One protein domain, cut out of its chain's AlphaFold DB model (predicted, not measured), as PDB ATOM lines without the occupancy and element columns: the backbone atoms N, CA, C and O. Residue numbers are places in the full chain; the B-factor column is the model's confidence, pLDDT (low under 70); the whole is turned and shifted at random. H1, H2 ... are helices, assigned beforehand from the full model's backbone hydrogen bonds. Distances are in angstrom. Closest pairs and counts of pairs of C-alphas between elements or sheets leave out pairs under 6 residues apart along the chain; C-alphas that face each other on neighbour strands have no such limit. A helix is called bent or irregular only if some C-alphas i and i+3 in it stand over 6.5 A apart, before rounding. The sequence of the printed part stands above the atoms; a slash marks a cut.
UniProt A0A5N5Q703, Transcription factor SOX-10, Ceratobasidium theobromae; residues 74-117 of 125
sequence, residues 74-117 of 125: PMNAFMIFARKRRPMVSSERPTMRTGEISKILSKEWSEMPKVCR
ATOM      1  N   PRO A  74     209.285 207.533 187.500       84.00
ATOM      2  CA  PRO A  74     210.320 207.950 186.572       84.00
ATOM      3  C   PRO A  74     209.897 209.234 185.856       84.00
ATOM      4  O   PRO A  74     208.711 209.504 185.639       84.00
ATOM      5  N   MET A  75     210.883 210.046 185.502       85.19
ATOM      6  CA  MET A  75     210.673 211.326 184.850       85.19
ATOM      7  C   MET A  75     210.212 211.108 183.405       85.19
ATOM      8  O   MET A  75     210.866 210.416 182.626       85.19
ATOM      9  N   ASN A  76     209.070 211.694 183.040       87.81
ATOM     10  CA  ASN A  76     208.581 211.630 181.663       87.81
ATOM     11  C   ASN A  76     209.461 212.474 180.712       87.81
ATOM     12  O   ASN A  76     210.250 213.311 181.156       87.81
ATOM     13  N   ALA A  77     209.297 212.279 179.397       84.88
ATOM     14  CA  ALA A  77     210.100 212.964 178.378       84.88
ATOM     15  C   ALA A  77     210.029 214.503 178.476       84.88
ATOM     16  O   ALA A  77     211.046 215.184 178.360       84.88
ATOM     17  N   PHE A  78     208.851 215.059 178.771       86.00
ATOM     18  CA  PHE A  78     208.692 216.503 178.955       86.00
ATOM     19  C   PHE A  78     209.437 217.021 180.194       86.00
ATOM     20  O   PHE A  78     210.077 218.066 180.148       86.00
ATOM     21  N   MET A  79     209.378 216.296 181.307       87.94
ATOM     22  CA  MET A  79     210.020 216.689 182.561       87.94
ATOM     23  C   MET A  79     211.547 216.664 182.443       87.94
ATOM     24  O   MET A  79     212.220 217.526 183.005       87.94
ATOM     25  N   ILE A  80     212.085 215.729 181.659       85.31
ATOM     26  CA  ILE A  80     213.500 215.697 181.286       85.31
ATOM     27  C   ILE A  80     213.886 216.957 180.503       85.31
ATOM     28  O   ILE A  80     214.843 217.642 180.866       85.31
ATOM     29  N   PHE A  81     213.129 217.273 179.448       86.00
ATOM     30  CA  PHE A  81     213.347 218.472 178.641       86.00
ATOM     31  C   PHE A  81     213.293 219.738 179.505       86.00
ATOM     32  O   PHE A  81     214.212 220.559 179.490       86.00
ATOM     33  N   ALA A  82     212.257 219.856 180.337       87.19
ATOM     34  CA  ALA A  82     212.071 220.994 181.219       87.19
ATOM     35  C   ALA A  82     213.223 221.138 182.222       87.19
ATOM     36  O   ALA A  82     213.622 222.258 182.518       87.19
ATOM     37  N   ARG A  83     213.796 220.041 182.729       85.75
ATOM     38  CA  ARG A  83     214.931 220.091 183.663       85.75
ATOM     39  C   ARG A  83     216.176 220.723 183.035       85.75
ATOM     40  O   ARG A  83     216.825 221.512 183.713       85.75
ATOM     41  N   LYS A  84     216.481 220.420 181.768       84.12
ATOM     42  CA  LYS A  84     217.620 221.024 181.050       84.12
ATOM     43  C   LYS A  84     217.346 222.474 180.629       84.12
ATOM     44  O   LYS A  84     218.216 223.324 180.757       84.12
ATOM     45  N   ARG A  85     216.123 222.786 180.187       86.31
ATOM     46  CA  ARG A  85     215.780 224.110 179.637       86.31
ATOM     47  C   ARG A  85     215.414 225.162 180.697       86.31
ATOM     48  O   ARG A  85     215.703 226.340 180.504       86.31
ATOM     49  N   ARG A  86     214.832 224.769 181.841       86.81
ATOM     50  CA  ARG A  86     214.504 225.671 182.973       86.81
ATOM     51  C   ARG A  86     215.659 226.577 183.420       86.81
ATOM     52  O   ARG A  86     215.398 227.772 183.534       86.81
ATOM     53  N   PRO A  87     216.885 226.080 183.685       86.00
ATOM     54  CA  PRO A  87     217.983 226.948 184.116       86.00
ATOM     55  C   PRO A  87     218.369 227.977 183.046       86.00
ATOM     56  O   PRO A  87     218.609 229.129 183.389       86.00
ATOM     57  N   MET A  88     218.322 227.608 181.759       87.50
ATOM     58  CA  MET A  88     218.609 228.529 180.650       87.50
ATOM     59  C   MET A  88     217.597 229.682 180.620       87.50
ATOM     60  O   MET A  88     217.969 230.850 180.697       87.50
ATOM     61  N   VAL A  89     216.297 229.363 180.639       85.12
ATOM     62  CA  VAL A  89     215.229 230.380 180.625       85.12
ATOM     63  C   VAL A  89     215.236 231.221 181.906       85.12
ATOM     64  O   VAL A  89     214.972 232.420 181.862       85.12
ATOM     65  N   SER A  90     215.570 230.620 183.052       84.31
ATOM     66  CA  SER A  90     215.698 231.344 184.318       84.31
ATOM     67  C   SER A  90     216.878 232.317 184.317       84.31
ATOM     68  O   SER A  90     216.761 233.379 184.917       84.31
ATOM     69  N   SER A  91     217.993 231.986 183.654       85.31
ATOM     70  CA  SER A  91     219.127 232.910 183.505       85.31
ATOM     71  C   SER A  91     218.823 234.068 182.556       85.31
ATOM     72  O   SER A  91     219.218 235.199 182.821       85.31
ATOM     73  N   GLU A  92     218.057 233.816 181.494       85.38
ATOM     74  CA  GLU A  92     217.612 234.856 180.561       85.38
ATOM     75  C   GLU A  92     216.553 235.773 181.197       85.38
ATOM     76  O   GLU A  92     216.452 236.953 180.857       85.38
ATOM     77  N   ARG A  93     215.732 235.235 182.112       79.44
ATOM     78  CA  ARG A  93     214.601 235.937 182.738       79.44
ATOM     79  C   ARG A  93     214.504 235.668 184.245       79.44
ATOM     80  O   ARG A  93     213.527 235.061 184.694       79.44
ATOM     81  N   PRO A  94     215.447 236.187 185.049       77.88
ATOM     82  CA  PRO A  94     215.521 235.905 186.485       77.88
ATOM     83  C   PRO A  94     214.352 236.486 187.297       77.88
ATOM     84  O   PRO A  94     214.117 236.073 188.427       77.88
ATOM     85  N   THR A  95     213.593 237.429 186.733       80.62
ATOM     86  CA  THR A  95     212.430 238.059 187.380       80.62
ATOM     87  C   THR A  95     211.118 237.306 187.151       80.62
ATOM     88  O   THR A  95     210.111 237.613 187.792       80.62
ATOM     89  N   MET A  96     211.086 236.331 186.234       80.81
ATOM     90  CA  MET A  96     209.870 235.577 185.936       80.81
ATOM     91  C   MET A  96     209.673 234.413 186.906       80.81
ATOM     92  O   MET A  96     210.581 233.644 187.205       80.81
ATOM     93  N   ARG A  97     208.428 234.229 187.356       84.50
ATOM     94  CA  ARG A  97     208.043 233.105 188.218       84.50
ATOM     95  C   ARG A  97     208.206 231.773 187.475       84.50
ATOM     96  O   ARG A  97     207.806 231.652 186.318       84.50
ATOM     97  N   THR A  98     208.633 230.722 188.178       85.00
ATOM     98  CA  THR A  98     208.762 229.341 187.657       85.00
ATOM     99  C   THR A  98     207.498 228.813 186.960       85.00
ATOM    100  O   THR A  98     207.576 227.991 186.042       85.00
ATOM    101  N   GLY A  99     206.319 229.295 187.372       88.31
ATOM    102  CA  GLY A  99     205.046 228.996 186.713       88.31
ATOM    103  C   GLY A  99     204.978 229.517 185.274       88.31
ATOM    104  O   GLY A  99     204.579 228.775 184.383       88.31
ATOM    105  N   GLU A 100     205.436 230.746 185.025       88.94
ATOM    106  CA  GLU A 100     205.484 231.336 183.680       88.94
ATOM    107  C   GLU A 100     206.543 230.652 182.812       88.94
ATOM    108  O   GLU A 100     206.275 230.317 181.660       88.94
ATOM    109  N   ILE A 101     207.700 230.317 183.395       88.44
ATOM    110  CA  ILE A 101     208.737 229.517 182.722       88.44
ATOM    111  C   ILE A 101     208.148 228.182 182.243       88.44
ATOM    112  O   ILE A 101     208.346 227.781 181.101       88.44
ATOM    113  N   SER A 102     207.349 227.510 183.077       89.50
ATOM    114  CA  SER A 102     206.723 226.234 182.705       89.50
ATOM    115  C   SER A 102     205.719 226.368 181.552       89.50
ATOM    116  O   SER A 102     205.597 225.440 180.749       89.50
ATOM    117  N   LYS A 103     205.035 227.514 181.421       91.25
ATOM    118  CA  LYS A 103     204.144 227.789 180.278       91.25
ATOM    119  C   LYS A 103     204.933 227.964 178.983       91.25
ATOM    120  O   LYS A 103     204.561 227.371 177.973       91.25
ATOM    121  N   ILE A 104     206.033 228.718 179.028       90.25
ATOM    122  CA  ILE A 104     206.929 228.922 177.878       90.25
ATOM    123  C   ILE A 104     207.476 227.572 177.403       90.25
ATOM    124  O   ILE A 104     207.320 227.220 176.239       90.25
ATOM    125  N   LEU A 105     207.990 226.753 178.325       90.31
ATOM    126  CA  LEU A 105     208.522 225.424 178.009       90.31
ATOM    127  C   LEU A 105     207.471 224.479 177.420       90.31
ATOM    128  O   LEU A 105     207.777 223.694 176.530       90.31
ATOM    129  N   SER A 106     206.228 224.541 177.905       90.69
ATOM    130  CA  SER A 106     205.129 223.725 177.368       90.69
ATOM    131  C   SER A 106     204.763 224.128 175.936       90.69
ATOM    132  O   SER A 106     204.414 223.269 175.120       90.69
ATOM    133  N   LYS A 107     204.867 225.425 175.620       91.12
ATOM    134  CA  LYS A 107     204.686 225.955 174.267       91.12
ATOM    135  C   LYS A 107     205.824 225.501 173.348       91.12
ATOM    136  O   LYS A 107     205.535 224.863 172.341       91.12
ATOM    137  N   GLU A 108     207.079 225.706 173.752       88.81
ATOM    138  CA  GLU A 108     208.271 225.242 173.017       88.81
ATOM    139  C   GLU A 108     208.209 223.729 172.751       88.81
ATOM    140  O   GLU A 108     208.420 223.262 171.634       88.81
ATOM    141  N   TRP A 109     207.823 222.944 173.761       86.69
ATOM    142  CA  TRP A 109     207.646 221.499 173.630       86.69
ATOM    143  C   TRP A 109     206.577 221.120 172.603       86.69
ATOM    144  O   TRP A 109     206.732 220.148 171.866       86.69
ATOM    145  N   SER A 110     205.478 221.868 172.544       87.81
ATOM    146  CA  SER A 110     204.383 221.597 171.609       87.81
ATOM    147  C   SER A 110     204.747 221.956 170.169       87.81
ATOM    148  O   SER A 110     204.319 221.253 169.251       87.81
ATOM    149  N   GLU A 111     205.553 223.005 169.996       87.38
ATOM    150  CA  GLU A 111     206.105 223.450 168.712       87.38
ATOM    151  C   GLU A 111     207.148 222.466 168.160       87.38
ATOM    152  O   GLU A 111     207.287 222.337 166.943       87.38
ATOM    153  N   MET A 112     207.821 221.692 169.020       82.19
ATOM    154  CA  MET A 112     208.755 220.661 168.568       82.19
ATOM    155  C   MET A 112     208.061 219.517 167.794       82.19
ATOM    156  O   MET A 112     206.993 219.011 168.186       82.19
ATOM    157  N   PRO A 113     208.683 219.017 166.708       80.00
ATOM    158  CA  PRO A 113     208.129 217.920 165.926       80.00
ATOM    159  C   PRO A 113     208.059 216.626 166.750       80.00
ATOM    160  O   PRO A 113     208.871 216.366 167.639       80.00
ATOM    161  N   LYS A 114     207.050 215.790 166.466       72.75
ATOM    162  CA  LYS A 114     206.739 214.569 167.241       72.75
ATOM    163  C   LYS A 114     207.917 213.587 167.317       72.75
ATOM    164  O   LYS A 114     208.058 212.896 168.317       72.75
ATOM    165  N   VAL A 115     208.763 213.567 166.284       71.88
ATOM    166  CA  VAL A 115     209.978 212.739 166.217       71.88
ATOM    167  C   VAL A 115     211.023 213.148 167.264       71.88
ATOM    168  O   VAL A 115     211.643 212.286 167.876       71.88
ATOM    169  N   CYS A 116     211.140 214.445 167.553       68.06
ATOM    170  CA  CYS A 116     212.092 215.003 168.517       68.06
ATOM    171  C   CYS A 116     211.606 214.902 169.972       68.06
ATOM    172  O   CYS A 116     212.405 214.921 170.902       68.06
ATOM    173  N   ARG A 117     210.292 214.744 170.179       70.69
ATOM    174  CA  ARG A 117     209.671 214.518 171.499       70.69
ATOM    175  C   ARG A 117     209.720 213.063 171.974       70.69
ATOM    176  O   ARG A 117     209.184 212.745 173.037       70.69
TER     177      ARG A 117
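AT A GLANCE: This is residues 74 to 117 of the 125 residues of the protein "Transcription factor SOX-10" of Ceratobasidium theobromae (UniProt A0A5N5Q703). Two helices joined by a five-residue loop fold back on each other and cross at a steep angle, with their closest approach well inside both, at Ala 82 of H1 and Leu 105 of H2. H1 is the longer and is kinked near residue 85; beyond H2, residues 111 to 116, of which 111 belongs to H2, stick out as a short tail. The printed part has 44 residues with two named helices, H1 then H2, and no named strand; the class is all helix. It is only just compact, close to loose, with a radius of gyration of the C-alphas of 10.7 A, and it spans 33 by 24 by 15 A.

IN THESE COORDINATES: H1, residues 77 to 92, begins at C-alpha 77 (210.100, 212.964, 178.378) and measures 23.2 A from first to last C-alpha. It has a kink of 38 degrees near residue 85 and is irregular, but only just: C-alphas 84 and 87 are 6.7 A apart. H2, residues 98 to 111, measures 20.0 A and ends at C-alpha 111 (206.105, 223.450, 168.712).

HOW THE PARTS SIT: H1 and H2 touch, with 10 pairs of C-alphas within 8 A. Their closest C-alphas, those of Ala 82 and Leu 105, are 6.5 A apart. They run opposite ways at a steep tilt of 59 degrees, and their centres are 9.2 A apart. In H2 every O i to N i+4 pair is within hydrogen-bond range; in H1 it is 10 of 12.

THE WHOLE: The two C-alphas farthest apart are those of Thr 95 and Val 115, at 33.1 A. The link from H1 to H2 is tight, and the printed part has no cut. Residues 111 to 116 stand free. The mean pLDDT of the printed part is 84.6, and residue 116 is under 70.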